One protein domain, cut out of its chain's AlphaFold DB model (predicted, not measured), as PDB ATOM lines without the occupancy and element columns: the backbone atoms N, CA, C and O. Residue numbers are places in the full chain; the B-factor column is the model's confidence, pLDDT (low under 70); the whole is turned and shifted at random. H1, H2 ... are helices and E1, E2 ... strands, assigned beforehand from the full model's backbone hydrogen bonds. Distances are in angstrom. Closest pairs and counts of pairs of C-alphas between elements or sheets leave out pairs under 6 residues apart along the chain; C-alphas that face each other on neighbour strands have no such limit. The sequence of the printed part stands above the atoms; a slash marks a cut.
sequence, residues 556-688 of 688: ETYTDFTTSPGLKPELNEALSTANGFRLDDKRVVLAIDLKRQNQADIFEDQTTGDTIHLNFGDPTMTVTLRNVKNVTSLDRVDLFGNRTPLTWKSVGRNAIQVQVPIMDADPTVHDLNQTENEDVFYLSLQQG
ATOM      1  N   GLU A 556      21.808  11.224 -11.047       94.38
ATOM      2  CA  GLU A 556      20.964  10.345 -11.856       94.38
ATOM      3  C   GLU A 556      21.793   9.169 -12.370       94.38
ATOM      4  O   GLU A 556      23.010   9.283 -12.540       94.38
ATOM      5  N   THR A 557      21.140   8.046 -12.670       95.56
ATOM      6  CA  THR A 557      21.789   6.948 -13.395       95.56
ATOM      7  C   THR A 557      22.253   7.435 -14.767       95.56
ATOM      8  O   THR A 557      21.496   8.085 -15.493       95.56
ATOM      9  N   TYR A 558      23.467   7.073 -15.161       96.25
ATOM     10  CA  TYR A 558      23.995   7.308 -16.499       96.25
ATOM     11  C   TYR A 558      24.222   5.974 -17.204       96.25
ATOM     12  O   TYR A 558      25.147   5.240 -16.877       96.25
ATOM     13  N   THR A 559      23.383   5.675 -18.191       95.75
ATOM     14  CA  THR A 559      23.385   4.394 -18.918       95.75
ATOM     15  C   THR A 559      23.904   4.515 -20.353       95.75
ATOM     16  O   THR A 559      24.058   3.511 -21.045       95.75
ATOM     17  N   ASP A 560      24.218   5.730 -20.814       95.94
ATOM     18  CA  ASP A 560      24.648   6.017 -22.188       95.94
ATOM     19  C   ASP A 560      26.137   5.701 -22.433       95.94
ATOM     20  O   ASP A 560      26.861   6.465 -23.074       95.94
ATOM     21  N   PHE A 561      26.619   4.559 -21.950       96.94
ATOM     22  CA  PHE A 561      27.989   4.107 -22.158       96.94
ATOM     23  C   PHE A 561      28.041   2.663 -22.652       96.94
ATOM     24  O   PHE A 561      27.093   1.897 -22.539       96.94
ATOM     25  N   THR A 562      29.170   2.296 -23.245       95.88
ATOM     26  CA  THR A 562      29.506   0.899 -23.536       95.88
ATOM     27  C   THR A 562      30.963   0.670 -23.200       95.88
ATOM     28  O   THR A 562      31.801   1.521 -23.509       95.88
ATOM     29  N   THR A 563      31.270  -0.489 -22.641       93.19
ATOM     30  CA  THR A 563      32.638  -0.943 -22.419       93.19
ATOM     31  C   THR A 563      32.956  -2.112 -23.352       93.19
ATOM     32  O   THR A 563      32.052  -2.802 -23.824       93.19
ATOM     33  N   SER A 564      34.234  -2.320 -23.647       85.50
ATOM     34  CA  SER A 564      34.748  -3.550 -24.245       85.50
ATOM     35  C   SER A 564      35.848  -4.073 -23.325       85.50
ATOM     36  O   SER A 564      36.878  -3.394 -23.221       85.50
ATOM     37  N   PRO A 565      35.630  -5.207 -22.635       75.62
ATOM     38  CA  PRO A 565      34.438  -6.075 -22.667       75.62
ATOM     39  C   PRO A 565      33.180  -5.399 -22.097       75.62
ATOM     40  O   PRO A 565      33.274  -4.424 -21.353       75.62
ATOM     41  N   GLY A 566      31.997  -5.889 -22.479       86.06
ATOM     42  CA  GLY A 566      30.705  -5.284 -22.140       86.06
ATOM     43  C   GLY A 566      30.302  -5.491 -20.680       86.06
ATOM     44  O   GLY A 566      30.012  -6.609 -20.271       86.06
ATOM     45  N   LEU A 567      30.229  -4.400 -19.923       90.44
ATOM     46  CA  LEU A 567      29.785  -4.352 -18.534       90.44
ATOM     47  C   LEU A 567      28.448  -3.615 -18.439       90.44
ATOM     48  O   LEU A 567      28.117  -2.767 -19.273       90.44
ATOM     49  N   LYS A 568      27.698  -3.927 -17.388       89.69
ATOM     50  CA  LYS A 568      26.435  -3.284 -17.016       89.69
ATOM     51  C   LYS A 568      26.363  -3.162 -15.489       89.69
ATOM     52  O   LYS A 568      27.123  -3.865 -14.824       89.69
ATOM     53  N   PRO A 569      25.476  -2.317 -14.941       92.69
ATOM     54  CA  PRO A 569      25.207  -2.307 -13.508       92.69
ATOM     55  C   PRO A 569      24.705  -3.681 -13.049       92.69
ATOM     56  O   PRO A 569      23.788  -4.218 -13.672       92.69
ATOM     57  N   GLU A 570      25.284  -4.234 -11.980       89.50
ATOM     58  CA  GLU A 570      24.837  -5.488 -11.362       89.50
ATOM     59  C   GLU A 570      24.832  -5.423  -9.835       89.50
ATOM     60  O   GLU A 570      25.798  -4.975  -9.223       89.50
ATOM     61  N   LEU A 571      23.782  -5.966  -9.207       89.12
ATOM     62  CA  LEU A 571      23.730  -6.171  -7.749       89.12
ATOM     63  C   LEU A 571      24.262  -7.537  -7.300       89.12
ATOM     64  O   LEU A 571      24.267  -7.834  -6.111       89.12
ATOM     65  N   ASN A 572      24.668  -8.400  -8.229       87.62
ATOM     66  CA  ASN A 572      25.374  -9.613  -7.852       87.62
ATOM     67  C   ASN A 572      26.851  -9.271  -7.640       87.62
ATOM     68  O   ASN A 572      27.572  -9.027  -8.606       87.62
ATOM     69  N   GLU A 573      27.269  -9.282  -6.378       87.81
ATOM     70  CA  GLU A 573      28.633  -8.998  -5.915       87.81
ATOM     71  C   GLU A 573      29.656  -9.961  -6.535       87.81
ATOM     72  O   GLU A 573      30.818  -9.626  -6.654       87.81
ATOM     73  N   ALA A 574      29.252 -11.135  -7.034       84.12
ATOM     74  CA  ALA A 574      30.168 -12.053  -7.717       84.12
ATOM     75  C   ALA A 574      30.485 -11.665  -9.180       84.12
ATOM     76  O   ALA A 574      31.315 -12.311  -9.824       84.12
ATOM     77  N   LEU A 575      29.798 -10.673  -9.757       85.81
ATOM     78  CA  LEU A 575      29.931 -10.297 -11.170       85.81
ATOM     79  C   LEU A 575      30.626  -8.947 -11.332       85.81
ATOM     80  O   LEU A 575      30.332  -8.007 -10.595       85.81
ATOM     81  N   SER A 576      31.464  -8.821 -12.362       88.81
ATOM     82  CA  SER A 576      32.003  -7.528 -12.794       88.81
ATOM     83  C   SER A 576      30.879  -6.560 -13.174       88.81
ATOM     84  O   SER A 576      29.860  -6.966 -13.736       88.81
ATOM     85  N   THR A 577      31.074  -5.272 -12.904       92.88
ATOM     86  CA  THR A 577      30.057  -4.237 -13.113       92.88
ATOM     87  C   THR A 577      30.659  -2.934 -13.622       92.88
ATOM     88  O   THR A 577      31.827  -2.621 -13.395       92.88
ATOM     89  N   ALA A 578      29.817  -2.142 -14.277       95.94
ATOM     90  CA  ALA A 578      30.060  -0.728 -14.509       95.94
ATOM     91  C   ALA A 578      28.807   0.055 -14.107       95.94
ATOM     92  O   ALA A 578      27.748  -0.113 -14.709       95.94
ATOM     93  N   ASN A 579      28.932   0.907 -13.091       97.81
ATOM     94  CA  ASN A 579      27.848   1.735 -12.568       97.81
ATOM     95  C   ASN A 579      28.078   3.187 -12.991       97.81
ATOM     96  O   ASN A 579      29.135   3.749 -12.704       97.81
ATOM     97  N   GLY A 580      27.118   3.787 -13.694       97.56
ATOM     98  CA  GLY A 580      27.258   5.138 -14.229       97.56
ATOM     99  C   GLY A 580      26.381   6.164 -13.524       97.56
ATOM    100  O   GLY A 580      25.205   5.917 -13.264       97.56
ATOM    101  N   PHE A 581      26.938   7.352 -13.298       97.25
ATOM    102  CA  PHE A 581      26.287   8.464 -12.613       97.25
ATOM    103  C   PHE A 581      26.435   9.760 -13.408       97.25
ATOM    104  O   PHE A 581      27.531  10.094 -13.864       97.25
ATOM    105  N   ARG A 582      25.347  10.522 -13.542       95.88
ATOM    106  CA  ARG A 582      25.355  11.905 -14.034       95.88
ATOM    107  C   ARG A 582      25.091  12.848 -12.869       95.88
ATOM    108  O   ARG A 582      24.093  12.682 -12.172       95.88
ATOM    109  N   LEU A 583      25.976  13.825 -12.677       94.69
ATOM    110  CA  LEU A 583      25.959  14.736 -11.531       94.69
ATOM    111  C   LEU A 583      25.852  16.188 -12.006       94.69
ATOM    112  O   LEU A 583      26.674  16.639 -12.814       94.69
ATOM    113  N   ASP A 584      24.826  16.898 -11.531       91.69
ATOM    114  CA  ASP A 584      24.513  18.308 -11.846       91.69
ATOM    115  C   ASP A 584      24.514  18.657 -13.348       91.69
ATOM    116  O   ASP A 584      24.816  19.786 -13.731       91.69
ATOM    117  N   ASP A 585      24.264  17.668 -14.214       90.38
ATOM    118  CA  ASP A 585      24.398  17.759 -15.677       90.38
ATOM    119  C   ASP A 585      25.789  18.213 -16.175       90.38
ATOM    120  O   ASP A 585      25.972  18.496 -17.360       90.38
ATOM    121  N   LYS A 586      26.798  18.232 -15.296       92.50
ATOM    122  CA  LYS A 586      28.162  18.726 -15.557       92.50
ATOM    123  C   LYS A 586      29.230  17.651 -15.463       92.50
ATOM    124  O   LYS A 586      30.332  17.832 -15.977       92.50
ATOM    125  N   ARG A 587      28.930  16.542 -14.792       96.00
ATOM    126  CA  ARG A 587      29.879  15.452 -14.584       96.00
ATOM    127  C   ARG A 587      29.266  14.111 -14.911       96.00
ATOM    128  O   ARG A 587      28.081  13.883 -14.670       96.00
ATOM    129  N   VAL A 588      30.105  13.227 -15.429       97.88
ATOM    130  CA  VAL A 588      29.803  11.805 -15.556       97.88
ATOM    131  C   VAL A 588      30.858  11.034 -14.779       97.88
ATOM    132  O   VAL A 588      32.052  11.270 -14.958       97.88
ATOM    133  N   VAL A 589      30.416  10.124 -13.917       98.44
ATOM    134  CA  VAL A 589      31.286   9.198 -13.193       98.44
ATOM    135  C   VAL A 589      30.912   7.775 -13.582       98.44
ATOM    136  O   VAL A 589      29.731   7.441 -13.571       98.44
ATOM    137  N   LEU A 590      31.897   6.943 -13.921       98.38
ATOM    138  CA  LEU A 590      31.716   5.491 -13.999       98.38
ATOM    139  C   LEU A 590      32.514   4.835 -12.875       98.38
ATOM    140  O   LEU A 590      33.704   5.108 -12.757       98.38
ATOM    141  N   ALA A 591      31.882   3.972 -12.089       98.19
ATOM    142  CA  ALA A 591      32.553   3.075 -11.155       98.19
ATOM    143  C   ALA A 591      32.643   1.683 -11.773       98.19
ATOM    144  O   ALA A 591      31.615   1.102 -12.131       98.19
ATOM    145  N   ILE A 592      33.866   1.188 -11.936       95.44
ATOM    146  CA  ILE A 592      34.175  -0.069 -12.610       95.44
ATOM    147  C   ILE A 592      34.785  -1.010 -11.583       95.44
ATOM    148  O   ILE A 592      35.756  -0.656 -10.921       95.44
ATOM    149  N   ASP A 593      34.213  -2.202 -11.488       92.56
ATOM    150  CA  ASP A 593      34.710  -3.287 -10.650       92.56
ATOM    151  C   ASP A 593      34.792  -4.555 -11.504       92.56
ATOM    152  O   ASP A 593      33.808  -4.980 -12.125       92.56
ATOM    153  N   LEU A 594      36.000  -5.108 -11.597       88.56
ATOM    154  CA  LEU A 594      36.344  -6.259 -12.418       88.56
ATOM    155  C   LEU A 594      36.694  -7.444 -11.518       88.56
ATOM    156  O   LEU A 594      37.802  -7.516 -10.991       88.56
ATOM    157  N   LYS A 595      35.790  -8.419 -11.397       82.38
ATOM    158  CA  LYS A 595      36.029  -9.642 -10.620       82.38
ATOM    159  C   LYS A 595      36.913 -10.619 -11.385       82.38
ATOM    160  O   LYS A 595      36.659 -10.915 -12.551       82.38
ATOM    161  N   ARG A 596      37.896 -11.202 -10.695       69.62
ATOM    162  CA  ARG A 596      38.781 -12.261 -11.217       69.62
ATOM    163  C   ARG A 596      38.348 -13.674 -10.789       69.62
ATOM    164  O   ARG A 596      38.876 -14.649 -11.308       69.62
ATOM    165  N   GLN A 597      37.388 -13.814  -9.861       54.62
ATOM    166  CA  GLN A 597      37.030 -15.096  -9.214       54.62
ATOM    167  C   GLN A 597      36.020 -15.984  -9.976       54.62
ATOM    168  O   GLN A 597      35.661 -17.050  -9.481       54.62
ATOM    169  N   ASN A 598      35.563 -15.600 -11.173       43.47
ATOM    170  CA  ASN A 598      34.392 -16.222 -11.810       43.47
ATOM    171  C   ASN A 598      34.661 -16.907 -13.167       43.47
ATOM    172  O   ASN A 598      33.854 -16.775 -14.080       43.47
ATOM    173  N   GLN A 599      35.780 -17.633 -13.325       41.91
ATOM    174  CA  GLN A 599      36.107 -18.361 -14.574       41.91
ATOM    175  C   GLN A 599      35.922 -17.533 -15.859       41.91
ATOM    176  O   GLN A 599      35.479 -18.030 -16.890       41.91
ATOM    177  N   ALA A 600      36.274 -16.261 -15.786       42.22
ATOM    178  CA  ALA A 600      36.531 -15.452 -16.954       42.22
ATOM    179  C   ALA A 600      38.040 -15.156 -16.857       42.22
ATOM    180  O   ALA A 600      38.493 -14.600 -15.866       42.22
ATOM    181  N   ASP A 601      38.900 -15.547 -17.787       46.97
ATOM    182  CA  ASP A 601      38.713 -15.430 -19.227       46.97
ATOM    183  C   ASP A 601      37.783 -14.249 -19.541       46.97
ATOM    184  O   ASP A 601      36.768 -14.384 -20.210       46.97
ATOM    185  N   ILE A 602      38.056 -13.075 -18.946       51.81
ATOM    186  CA  ILE A 602      37.223 -11.871 -19.142       51.81
ATOM    187  C   ILE A 602      37.224 -11.458 -20.617       51.81
ATOM    188  O   ILE A 602      36.324 -10.760 -21.087       51.81
ATOM    189  N   PHE A 603      38.236 -11.890 -21.354       57.84
ATOM    190  CA  PHE A 603      38.526 -11.409 -22.675       57.84
ATOM    191  C   PHE A 603      38.835 -12.583 -23.584       57.84
ATOM    192  O   PHE A 603      39.561 -13.481 -23.189       57.84
ATOM    193  N   GLU A 604      38.344 -12.506 -24.808       46.44
ATOM    194  CA  GLU A 604      38.940 -13.137 -25.973       46.44
ATOM    195  C   GLU A 604      39.246 -11.953 -26.899       46.44
ATOM    196  O   GLU A 604      38.345 -11.167 -27.226       46.44
ATOM    197  N   ASP A 605      40.512 -11.717 -27.229       47.22
ATOM    198  CA  ASP A 605      40.876 -10.712 -28.225       47.22
ATOM    199  C   ASP A 605      40.207 -11.112 -29.546       47.22
ATOM    200  O   ASP A 605      40.561 -12.108 -30.162       47.22
ATOM    201  N   GLN A 606      39.220 -10.339 -30.004       44.19
ATOM    202  CA  GLN A 606      38.426 -10.692 -31.190       44.19
ATOM    203  C   GLN A 606      39.223 -10.679 -32.505       44.19
ATOM    204  O   GLN A 606      38.702 -11.055 -33.555       44.19
ATOM    205  N   THR A 607      40.476 -10.233 -32.458       43.50
ATOM    206  CA  THR A 607      41.426 -10.243 -33.572       43.50
ATOM    207  C   THR A 607      42.311 -11.489 -33.559       43.50
ATOM    208  O   THR A 607      42.733 -11.924 -34.631       43.50
ATOM    209  N   THR A 608      42.604 -12.055 -32.382       48.59
ATOM    210  CA  THR A 608      43.589 -13.142 -32.206       48.59
ATOM    211  C   THR A 608      43.012 -14.433 -31.614       48.59
ATOM    212  O   THR A 608      43.564 -15.498 -31.875       48.59
ATOM    213  N   GLY A 609      41.892 -14.371 -30.893       49.53
ATOM    214  CA  GLY A 609      41.291 -15.487 -30.155       49.53
ATOM    215  C   GLY A 609      41.901 -15.729 -28.767       49.53
ATOM    216  O   GLY A 609      41.551 -16.712 -28.122       49.53
ATOM    217  N   ASP A 610      42.827 -14.879 -28.309       44.53
ATOM    218  CA  ASP A 610      43.569 -15.098 -27.061       44.53
ATOM    219  C   ASP A 610      42.849 -14.545 -25.830       44.53
ATOM    220  O   ASP A 610      42.256 -13.462 -25.855       44.53
ATOM    221  N   THR A 611      42.987 -15.251 -24.709       52.69
ATOM    222  CA  THR A 611      42.481 -14.792 -23.421       52.69
ATOM    223  C   THR A 611      43.332 -13.650 -22.858       52.69
ATOM    224  O   THR A 611      44.521 -13.834 -22.597       52.69
ATOM    225  N   ILE A 612      42.757 -12.466 -22.611       54.62
ATOM    226  CA  ILE A 612      43.480 -11.402 -21.882       54.62
ATOM    227  C   ILE A 612      43.408 -11.715 -20.386       54.62
ATOM    228  O   ILE A 612      42.351 -11.977 -19.815       54.62
ATOM    229  N   HIS A 613      44.556 -11.680 -19.731       58.50
ATOM    230  CA  HIS A 613      44.659 -11.870 -18.296       58.50
ATOM    231  C   HIS A 613      44.847 -10.500 -17.638       58.50
ATOM    232  O   HIS A 613      45.748  -9.757 -18.021       58.50
ATOM    233  N   LEU A 614      44.018 -10.151 -16.643       62.31
ATOM    234  CA  LEU A 614      44.114  -8.860 -15.929       62.31
ATOM    235  C   LEU A 614      45.484  -8.630 -15.266       62.31
ATOM    236  O   LEU A 614      45.837  -7.499 -14.963       62.31
ATOM    237  N   ASN A 615      46.254  -9.700 -15.060       58.84
ATOM    238  CA  ASN A 615      47.588  -9.697 -14.471       58.84
ATOM    239  C   ASN A 615      48.725  -9.893 -15.499       58.84
ATOM    240  O   ASN A 615      49.846 -10.205 -15.096       58.84
ATOM    241  N   PHE A 616      48.465  -9.764 -16.807       58.81
ATOM    242  CA  PHE A 616      49.483  -9.932 -17.850       58.81
ATOM    243  C   PHE A 616      49.638  -8.681 -18.725       58.81
ATOM    244  O   PHE A 616      48.682  -8.227 -19.354       58.81
ATOM    245  N   GLY A 617      50.870  -8.174 -18.827       72.50
ATOM    246  CA  GLY A 617      51.195  -6.983 -19.618       72.50
ATOM    247  C   GLY A 617      50.558  -5.714 -19.049       72.50
ATOM    248  O   GLY A 617      50.422  -5.591 -17.839       72.50
ATOM    249  N   ASP A 618      50.147  -4.803 -19.936       78.81
ATOM    250  CA  ASP A 618      49.469  -3.546 -19.593       78.81
ATOM    251  C   ASP A 618      48.024  -3.549 -20.128       78.81
ATOM    252  O   ASP A 618      47.734  -2.915 -21.152       78.81
ATOM    253  N   PRO A 619      47.102  -4.311 -19.508       82.00
ATOM    254  CA  PRO A 619      45.769  -4.492 -20.057       82.00
ATOM    255  C   PRO A 619      44.976  -3.181 -20.025       82.00
ATOM    256  O   PRO A 619      45.013  -2.402 -19.066       82.00
ATOM    257  N   THR A 620      44.219  -2.951 -21.098       86.62
ATOM    258  CA  THR A 620      43.342  -1.787 -21.245       86.62
ATOM    259  C   THR A 620      41.924  -2.225 -21.575       86.62
ATOM    260  O   THR A 620      41.706  -3.274 -22.181       86.62
ATOM    261  N   MET A 621      40.949  -1.403 -21.197       88.69
ATOM    262  CA  MET A 621      39.566  -1.546 -21.639       88.69
ATOM    263  C   MET A 621      39.140  -0.342 -22.472       88.69
ATOM    264  O   MET A 621      39.498   0.804 -22.186       88.69
ATOM    265  N   THR A 622      38.312  -0.585 -23.485       93.06
ATOM    266  CA  THR A 622      37.730   0.505 -24.272       93.06
ATOM    267  C   THR A 622      36.433   0.964 -23.628       93.06
ATOM    268  O   THR A 622      35.522   0.161 -23.442       93.06
ATOM    269  N   VAL A 623      36.294   2.262 -23.362       97.44
ATOM    270  CA  VAL A 623      35.042   2.860 -22.880       97.44
ATOM    271  C   VAL A 623      34.554   3.885 -23.890       97.44
ATOM    272  O   VAL A 623      35.303   4.750 -24.334       97.44
ATOM    273  N   THR A 624      33.287   3.784 -24.280       98.12
ATOM    274  CA  THR A 624      32.609   4.775 -25.120       98.12
ATOM    275  C   THR A 624      31.517   5.449 -24.306       98.12
ATOM    276  O   THR A 624      30.566   4.786 -23.899       98.12
ATOM    277  N   LEU A 625      31.648   6.758 -24.106       98.06
ATOM    278  CA  LEU A 625      30.694   7.607 -23.395       98.06
ATOM    279  C   LEU A 625      29.886   8.397 -24.426       98.06
ATOM    280  O   LEU A 625      30.464   9.043 -25.302       98.06
ATOM    281  N   ARG A 626      28.555   8.342 -24.350       97.00
ATOM    282  CA  ARG A 626      27.631   9.063 -25.242       97.00
ATOM    283  C   ARG A 626      26.836  10.100 -24.457       97.00
ATOM    284  O   ARG A 626      26.794  10.079 -23.229       97.00
ATOM    285  N   ASN A 627      26.202  11.021 -25.174       95.44
ATOM    286  CA  ASN A 627      25.475  12.144 -24.582       95.44
ATOM    287  C   ASN A 627      26.353  12.990 -23.639       95.44
ATOM    288  O   ASN A 627      25.877  13.486 -22.619       95.44
ATOM    289  N   VAL A 628      27.626  13.168 -24.010       95.31
ATOM    290  CA  VAL A 628      28.594  14.046 -23.335       95.31
ATOM    291  C   VAL A 628      28.977  15.199 -24.259       95.31
ATOM    292  O   VAL A 628      29.201  14.995 -25.454       95.31
ATOM    293  N   LYS A 629      29.003  16.430 -23.748       92.19
ATOM    294  CA  LYS A 629      29.221  17.655 -24.547       92.19
ATOM    295  C   LYS A 629      30.403  18.432 -23.996       92.19
ATOM    296  O   LYS A 629      30.655  18.333 -22.811       92.19
ATOM    297  N   ASN A 630      31.107  19.199 -24.831       92.69
ATOM    298  CA  ASN A 630      32.157  20.129 -24.384       92.69
ATOM    299  C   ASN A 630      33.090  19.534 -23.309       92.69
ATOM    300  O   ASN A 630      33.306  20.150 -22.268       92.69
ATOM    301  N   VAL A 631      33.563  18.302 -23.520       96.12
ATOM    302  CA  VAL A 631      34.342  17.573 -22.511       96.12
ATOM    303  C   VAL A 631      35.627  18.347 -22.225       96.12
ATOM    304  O   VAL A 631      36.428  18.556 -23.137       96.12
ATOM    305  N   THR A 632      35.802  18.789 -20.979       96.31
ATOM    306  CA  THR A 632      36.949  19.600 -20.543       96.31
ATOM    307  C   THR A 632      38.036  18.754 -19.895       96.31
ATOM    308  O   THR A 632      39.215  19.064 -20.049       96.31
ATOM    309  N   SER A 633      37.665  17.664 -19.219       97.88
ATOM    310  CA  SER A 633      38.607  16.673 -18.698       97.88
ATOM    311  C   SER A 633      37.978  15.283 -18.595       97.88
ATOM    312  O   SER A 633      36.758  15.135 -18.505       97.88
ATOM    313  N   LEU A 634      38.837  14.265 -18.604       98.38
ATOM    314  CA  LEU A 634      38.499  12.877 -18.324       98.38
ATOM    315  C   LEU A 634      39.688  12.234 -17.611       98.38
ATOM    316  O   LEU A 634      40.765  12.130 -18.192       98.38
ATOM    317  N   ASP A 635      39.474  11.790 -16.378       98.31
ATOM    318  CA  ASP A 635      40.497  11.145 -15.557       98.31
ATOM    319  C   ASP A 635      40.102   9.702 -15.238       98.31
ATOM    320  O   ASP A 635      38.931   9.426 -14.959       98.31
ATOM    321  N   ARG A 636      41.091   8.804 -15.196       97.81
ATOM    322  CA  ARG A 636      41.020   7.581 -14.387       97.81
ATOM    323  C   ARG A 636      41.309   7.970 -12.942       97.81
ATOM    324  O   ARG A 636      42.252   8.717 -12.695       97.81
ATOM    325  N   VAL A 637      40.517   7.474 -12.004       98.25
ATOM    326  CA  VAL A 637      40.681   7.738 -10.574       98.25
ATOM    327  C   VAL A 637      40.793   6.409  -9.843       98.25
ATOM    328  O   VAL A 637      39.968   5.526 -10.063       98.25
ATOM    329  N   ASP A 638      41.815   6.258  -9.010       96.38
ATOM    330  CA  ASP A 638      42.014   5.048  -8.210       96.38
ATOM    331  C   ASP A 638      41.175   5.056  -6.913       96.38
ATOM    332  O   ASP A 638      40.420   5.995  -6.640       96.38
ATOM    333  N   LEU A 639      41.294   4.003  -6.097       95.00
ATOM    334  CA  LEU A 639      40.540   3.853  -4.846       95.00
ATOM    335  C   LEU A 639      40.803   4.949  -3.812       95.00
ATOM    336  O   LEU A 639      39.928   5.220  -2.987       95.00
ATOM    337  N   PHE A 640      41.973   5.586  -3.841       94.88
ATOM    338  CA  PHE A 640      42.379   6.615  -2.881       94.88
ATOM    339  C   PHE A 640      42.291   8.032  -3.464       94.88
ATOM    340  O   PHE A 640      42.647   9.000  -2.795       94.88
ATOM    341  N   GLY A 641      41.747   8.165  -4.677       95.50
ATOM    342  CA  GLY A 641      41.437   9.444  -5.299       95.50
ATOM    343  C   GLY A 641      42.553  10.016  -6.171       95.50
ATOM    344  O   GLY A 641      42.395  11.137  -6.665       95.50
ATOM    345  N   ASN A 642      43.651   9.283  -6.404       96.44
ATOM    346  CA  ASN A 642      44.690   9.750  -7.319       96.44
ATOM    347  C   ASN A 642      44.151   9.755  -8.749       96.44
ATOM    348  O   ASN A 642      43.471   8.821  -9.179       96.44
ATOM    349  N   ARG A 643      44.457  10.820  -9.497       96.88
ATOM    350  CA  ARG A 643      43.940  11.043 -10.852       96.88
ATOM    351  C   ARG A 643      45.023  10.837 -11.899       96.88
ATOM    352  O   ARG A 643      46.095  11.430 -11.819       96.88
ATOM    353  N   THR A 644      44.698  10.069 -12.930       96.88
ATOM    354  CA  THR A 644      45.494   9.924 -14.149       96.88
ATOM    355  C   THR A 644      44.696  10.488 -15.324       96.88
ATOM    356  O   THR A 644      43.696   9.879 -15.716       96.88
ATOM    357  N   PRO A 645      45.106  11.633 -15.899       97.81
ATOM    358  CA  PRO A 645      44.442  12.197 -17.069       97.81
ATOM    359  C   PRO A 645      44.454  11.217 -18.242       97.81
ATOM    360  O   PRO A 645      45.488  10.627 -18.561       97.81
ATOM    361  N   LEU A 646      43.312  11.064 -18.908       97.94
ATOM    362  CA  LEU A 646      43.166  10.209 -20.081       97.94
ATOM    363  C   LEU A 646      43.011  11.044 -21.348       97.94
ATOM    364  O   LEU A 646      42.462  12.145 -21.344       97.94
ATOM    365  N   THR A 647      43.446  10.475 -22.467       97.19
ATOM    366  CA  THR A 647      43.188  11.033 -23.796       97.19
ATOM    367  C   THR A 647      42.032  10.288 -24.451       97.19
ATOM    368  O   THR A 647      41.893   9.074 -24.312       97.19
ATOM    369  N   TRP A 648      41.176  11.010 -25.168       97.38
ATOM    370  CA  TRP A 648      40.010  10.436 -25.837       97.38
ATOM    371  C   TRP A 648      39.924  10.894 -27.288       97.38
ATOM    372  O   TRP A 648      40.443  11.941 -27.675       97.38
ATOM    373  N   LYS A 649      39.210  10.113 -28.094       97.00
ATOM    374  CA  LYS A 649      38.838  10.475 -29.464       97.00
ATOM    375  C   LYS A 649      37.337  10.707 -29.557       97.00
ATOM    376  O   LYS A 649      36.552  10.025 -28.902       97.00
ATOM    377  N   SER A 650      36.927  11.640 -30.408       95.56
ATOM    378  CA  SER A 650      35.513  11.794 -30.764       95.56
ATOM    379  C   SER A 650      35.104  10.667 -31.714       95.56
ATOM    380  O   SER A 650      35.789  10.423 -32.704       95.56
ATOM    381  N   VAL A 651      33.996   9.983 -31.426       95.62
ATOM    382  CA  VAL A 651      33.484   8.855 -32.242       95.62
ATOM    383  C   VAL A 651      32.060   9.081 -32.753       95.62
ATOM    384  O   VAL A 651      31.421   8.177 -33.281       95.62
ATOM    385  N   GLY A 652      31.547  10.299 -32.601       90.00
ATOM    386  CA  GLY A 652      30.223  10.695 -33.054       90.00
ATOM    387  C   GLY A 652      29.808  12.027 -32.444       90.00
ATOM    388  O   GLY A 652      30.571  12.670 -31.722       90.00
ATOM    389  N   ARG A 653      28.572  12.451 -32.719       89.75
ATOM    390  CA  ARG A 653      28.009  13.650 -32.093       89.75
ATOM    391  C   ARG A 653      27.830  13.400 -30.595       89.75
ATOM    392  O   ARG A 653      27.090  12.497 -30.223       89.75
ATOM    393  N   ASN A 654      28.461  14.226 -29.761       93.44
ATOM    394  CA  ASN A 654      28.404  14.123 -28.297       93.44
ATOM    395  C   ASN A 654      28.827  12.737 -27.770       93.44
ATOM    396  O   ASN A 654      28.220  12.214 -26.832       93.44
ATOM    397  N   ALA A 655      29.812  12.110 -28.420       96.88
ATOM    398  CA  ALA A 655      30.309  10.795 -28.045       96.88
ATOM    399  C   ALA A 655      31.833  10.732 -28.137       96.88
ATOM    400  O   ALA A 655      32.423  11.105 -29.157       96.88
ATOM    401  N   ILE A 656      32.456  10.209 -27.085       97.75
ATOM    402  CA  ILE A 656      33.901  10.015 -27.001       97.75
ATOM    403  C   ILE A 656      34.227   8.553 -26.712       97.75
ATOM    404  O   ILE A 656      33.433   7.834 -26.109       97.75
ATOM    405  N   GLN A 657      35.407   8.122 -27.140       98.12
ATOM    406  CA  GLN A 657      35.966   6.815 -26.827       98.12
ATOM    407  C   GLN A 657      37.360   6.984 -26.227       98.12
ATOM    408  O   GLN A 657      38.154   7.787 -26.718       98.12
ATOM    409  N   VAL A 658      37.648   6.206 -25.190       97.88
ATOM    410  CA  VAL A 658      38.892   6.240 -24.419       97.88
ATOM    411  C   VAL A 658      39.411   4.816 -24.213       97.88
ATOM    412  O   VAL A 658      38.615   3.883 -24.083       97.88
ATOM    413  N   GLN A 659      40.736   4.658 -24.209       95.31
ATOM    414  CA  GLN A 659      41.392   3.455 -23.694       95.31
ATOM    415  C   GLN A 659      41.766   3.704 -22.240       95.31
ATOM    416  O   GLN A 659      42.405   4.709 -21.929       95.31
ATOM    417  N   VAL A 660      41.339   2.811 -21.359       95.06
ATOM    418  CA  VAL A 660      41.501   2.958 -19.916       95.06
ATOM    419  C   VAL A 660      42.454   1.876 -19.424       95.06
ATOM    420  O   VAL A 660      42.133   0.697 -19.587       95.06
ATOM    421  N   PRO A 661      43.602   2.242 -18.831       91.56
ATOM    422  CA  PRO A 661      44.460   1.293 -18.137       91.56
ATOM    423  C   PRO A 661      43.698   0.628 -16.994       91.56
ATOM    424  O   PRO A 661      43.046   1.313 -16.203       91.56
ATOM    425  N   ILE A 662      43.773  -0.697 -16.914       87.12
ATOM    426  CA  ILE A 662      43.132  -1.440 -15.828       87.12
ATOM    427  C   ILE A 662      43.977  -1.339 -14.559       87.12
ATOM    428  O   ILE A 662      43.451  -0.985 -13.507       87.12
ATOM    429  N   MET A 663      45.284  -1.572 -14.676       84.88
ATOM    430  CA  MET A 663      46.205  -1.531 -13.542       84.88
ATOM    431  C   MET A 663      46.430  -0.100 -13.042       84.88
ATOM    432  O   MET A 663      46.559   0.838 -13.835       84.88
ATOM    433  N   ASP A 664      46.503   0.062 -11.722       89.75
ATOM    434  CA  ASP A 664      46.843   1.340 -11.097       89.75
ATOM    435  C   ASP A 664      48.314   1.700 -11.289       89.75
ATOM    436  O   ASP A 664      49.196   0.844 -11.248       89.75
ATOM    437  N   ALA A 665      48.569   2.997 -11.470       87.62
ATOM    438  CA  ALA A 665      49.921   3.540 -11.537       87.62
ATOM    439  C   ALA A 665      50.538   3.755 -10.143       87.62
ATOM    440  O   ALA A 665      51.760   3.719 -10.007       87.62
ATOM    441  N   ASP A 666      49.710   4.001  -9.120       92.19
ATOM    442  CA  ASP A 666      50.169   4.065  -7.732       92.19
ATOM    443  C   ASP A 666      50.437   2.637  -7.232       92.19
ATOM    444  O   ASP A 666      49.508   1.826  -7.226       92.19
ATOM    445  N   PRO A 667      51.668   2.306  -6.805       91.12
ATOM    446  CA  PRO A 667      52.012   0.946  -6.399       91.12
ATOM    447  C   PRO A 667      51.215   0.475  -5.176       91.12
ATOM    448  O   PRO A 667      50.888  -0.700  -5.076       91.12
ATOM    449  N   THR A 668      50.835   1.384  -4.274       91.88
ATOM    450  CA  THR A 668      50.053   1.052  -3.074       91.88
ATOM    451  C   THR A 668      48.654   0.590  -3.454       91.88
ATOM    452  O   THR A 668      48.150  -0.394  -2.915       91.88
ATOM    453  N   VAL A 669      48.009   1.309  -4.377       91.62
ATOM    454  CA  VAL A 669      46.656   0.963  -4.832       91.62
ATOM    455  C   VAL A 669      46.691  -0.209  -5.806       91.62
ATOM    456  O   VAL A 669      45.802  -1.056  -5.763       91.62
ATOM    457  N   HIS A 670      47.745  -0.312  -6.619       88.88
ATOM    458  CA  HIS A 670      47.991  -1.471  -7.467       88.88
ATOM    459  C   HIS A 670      48.025  -2.751  -6.635       88.88
ATOM    460  O   HIS A 670      47.227  -3.655  -6.888       88.88
ATOM    461  N   ASP A 671      48.890  -2.792  -5.616       88.06
ATOM    462  CA  ASP A 671      49.032  -3.930  -4.710       88.06
ATOM    463  C   ASP A 671      47.703  -4.244  -4.014       88.06
ATOM    464  O   ASP A 671      47.312  -5.407  -3.936       88.06
ATOM    465  N   LEU A 672      46.957  -3.215  -3.591       87.75
ATOM    466  CA  LEU A 672      45.627  -3.369  -2.997       87.75
ATOM    467  C   LEU A 672      44.618  -4.023  -3.953       87.75
ATOM    468  O   LEU A 672      43.874  -4.914  -3.551       87.75
ATOM    469  N   ASN A 673      44.581  -3.616  -5.221       83.62
ATOM    470  CA  ASN A 673      43.747  -4.262  -6.237       83.62
ATOM    471  C   ASN A 673      44.236  -5.695  -6.556       83.62
ATOM    472  O   ASN A 673      43.474  -6.530  -7.032       83.62
ATOM    473  N   GLN A 674      45.465  -6.077  -6.188       78.00
ATOM    474  CA  GLN A 674      45.920  -7.462  -6.356       78.00
ATOM    475  C   GLN A 674      45.461  -8.420  -5.237       78.00
ATOM    476  O   GLN A 674      45.485  -9.633  -5.452       78.00
ATOM    477  N   THR A 675      45.027  -7.936  -4.064       74.50
ATOM    478  CA  THR A 675      44.830  -8.792  -2.871       74.50
ATOM    479  C   THR A 675      43.537  -9.613  -2.838       74.50
ATOM    480  O   THR A 675      43.511 -10.653  -2.183       74.50
ATOM    481  N   GLU A 676      42.467  -9.189  -3.526       75.50
ATOM    482  CA  GLU A 676      41.116  -9.796  -3.389       75.50
ATOM    483  C   GLU A 676      40.573 -10.360  -4.704       75.50
ATOM    484  O   GLU A 676      39.391 -10.673  -4.824       75.50
ATOM    485  N   ASN A 677      41.457 -10.572  -5.682       76.06
ATOM    486  CA  ASN A 677      41.086 -11.050  -7.009       76.06
ATOM    487  C   ASN A 677      40.059 -10.130  -7.696       76.06
ATOM    488  O   ASN A 677      39.101 -10.619  -8.296       76.06
ATOM    489  N   GLU A 678      40.254  -8.814  -7.626       82.19
ATOM    490  CA  GLU A 678      39.397  -7.829  -8.291       82.19
ATOM    491  C   GLU A 678      40.121  -6.495  -8.496       82.19
ATOM    492  O   GLU A 678      40.864  -6.063  -7.621       82.19
ATOM    493  N   ASP A 679      39.883  -5.830  -9.627       87.25
ATOM    494  CA  ASP A 679      40.408  -4.487  -9.894       87.25
ATOM    495  C   ASP A 679      39.266  -3.475  -9.900       87.25
ATOM    496  O   ASP A 679      38.340  -3.578 -10.713       87.25
ATOM    497  N   VAL A 680      39.354  -2.476  -9.020       92.12
ATOM    498  CA  VAL A 680      38.333  -1.436  -8.884       92.12
ATOM    499  C   VAL A 680      38.932  -0.057  -9.132       92.12
ATOM    500  O   VAL A 680      39.959   0.312  -8.558       92.12
ATOM    501  N   PHE A 681      38.279   0.722  -9.994       95.50
ATOM    502  CA  PHE A 681      38.664   2.095 -10.318       95.50
ATOM    503  C   PHE A 681      37.475   2.895 -10.863       95.50
ATOM    504  O   PHE A 681      36.391   2.370 -11.133       95.50
ATOM    505  N   TYR A 682      37.684   4.194 -11.059       98.25
ATOM    506  CA  TYR A 682      36.653   5.112 -11.521       98.25
ATOM    507  C   TYR A 682      37.094   5.892 -12.757       98.25
ATOM    508  O   TYR A 682      38.279   6.134 -12.982       98.25
ATOM    509  N   LEU A 683      36.121   6.351 -13.537       98.44
ATOM    510  CA  LEU A 683      36.302   7.393 -14.541       98.44
ATOM    511  C   LEU A 683      35.545   8.638 -14.110       98.44
ATOM    512  O   LEU A 683      34.391   8.539 -13.702       98.44
ATOM    513  N   SER A 684      36.165   9.806 -14.235       98.25
ATOM    514  CA  SER A 684      35.566  11.096 -13.886       98.25
ATOM    515  C   SER A 684      35.685  12.048 -15.071       98.25
ATOM    516  O   SER A 684      36.779  12.489 -15.411       98.25
ATOM    517  N   LEU A 685      34.554  12.347 -15.710       98.19
ATOM    518  CA  LEU A 685      34.446  13.252 -16.849       98.19
ATOM    519  C   LEU A 685      33.825  14.582 -16.423       98.19
ATOM    520  O   LEU A 685      32.778  14.593 -15.772       98.19
ATOM    521  N   GLN A 686      34.426  15.688 -16.858       97.25
ATOM    522  CA  GLN A 686      33.892  17.044 -16.723       97.25
ATOM    523  C   GLN A 686      33.403  17.553 -18.082       97.25
ATOM    524  O   GLN A 686      34.076  17.375 -19.101       97.25
ATOM    525  N   GLN A 687      32.241  18.205 -18.099       93.44
ATOM    526  CA  GLN A 687      31.670  18.840 -19.286       93.44
ATOM    527  C   GLN A 687      31.247  20.288 -19.019       93.44
ATOM    528  O   GLN A 687      30.801  20.622 -17.919       93.44
ATOM    529  N   GLY A 688      31.430  21.134 -20.039       79.94
ATOM    530  CA  GLY A 688      31.169  22.578 -20.007       79.94
ATOM    531  C   GLY A 688      29.814  23.028 -20.535       79.94
ATOM    532  O   GLY A 688      29.214  22.316 -21.380       79.94
TER     533      GLY A 688
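What this domain is: This is residues 556 to 688 of the 688 residues of an uncharacterized protein of Leifsonia shinshuensis (UniProt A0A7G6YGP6). Two strongly twisted antiparallel sheets lie face to face as a sandwich, E2 E3 E9 E5 E6 in one layer and E1 E4 E8 E7 in the other, their strands crossed at 38 degrees. The short helix H1 sits by one end of E9 and only grazes the larger sheet, and a long loop, residues 596 to 619, links E3 of the one layer to E4 of the other, its C-alphas 12 to 23 A from the mean of all C-alphas. The printed part has 133 residues with nine named strands and one named helix, in the order E1 E2 E3 E4 E5 E6 E7 E8 H1 E9, and its class is mostly strand. It is compact, with a radius of gyration of the C-alphas of 14.6 A and spans of 39 by 34 by 28 A.

Where its parts are: E1 is residues 561 to 564, beginning at C-alpha 561 (27.989, 4.107, -22.158). E2 is residues 577 to 583, 19.5 A long, and E3 residues 587 to 595, 26.1 A. E4 is residues 620 to 626, 19.5 A, E5 residues 631 to 637, 16.7 A, and E6 residues 643 to 645. E7 is residues 648 to 652 and E8 residues 655 to 661, 19.7 A. H1 is residues 667 to 674, 10.4 A. E9, residues 678 to 687, is the longest strand, 29.9 A, ending at C-alpha 687 (31.670, 18.840, -19.286).

How they stand to each other: In the larger sheet the hairpin E2 and E3 has N 579 and O 591 at 2.9 A. E3 and E9 are antiparallel at 168 degrees, with N 590 and O 683 at 3.0 A. E9 and E5 have N 684 and O 635 at 2.9 A, and the hairpin E5 and E6 has N 644 and O 636 at 2.8 A. E6 runs on into E7 of the other sheet across a break of 2 residues, at 61 degrees. There the hairpin E7 and E8 has N 649 and O 657 at 2.9 A, E4 and E8 have N 623 and O 658 at 2.9 A, and E1 and E4 have N 562 and O 624 at 2.9 A. The parts of the two sheets that face each other are 10.4 A centre to centre. H1 only grazes the larger sheet with residues 669 to 673; its closest C-alphas with E9 are those of Asn 673 and Asp 679, 5.0 A. In H1 every O i to N i+4 pair is within hydrogen-bond range.

The domain as a whole: The two C-alphas farthest apart, those of Asp 584 and Thr 608, are 42.0 A apart. The printed part has no cut and ends at residue 688, the chain's last. The links E1 to E2 and E3 to E4 are long, with 12 and 24 residues; the other links are tight. The mean pLDDT of the printed part is 85.8, and residues 596 to 616 are under 70.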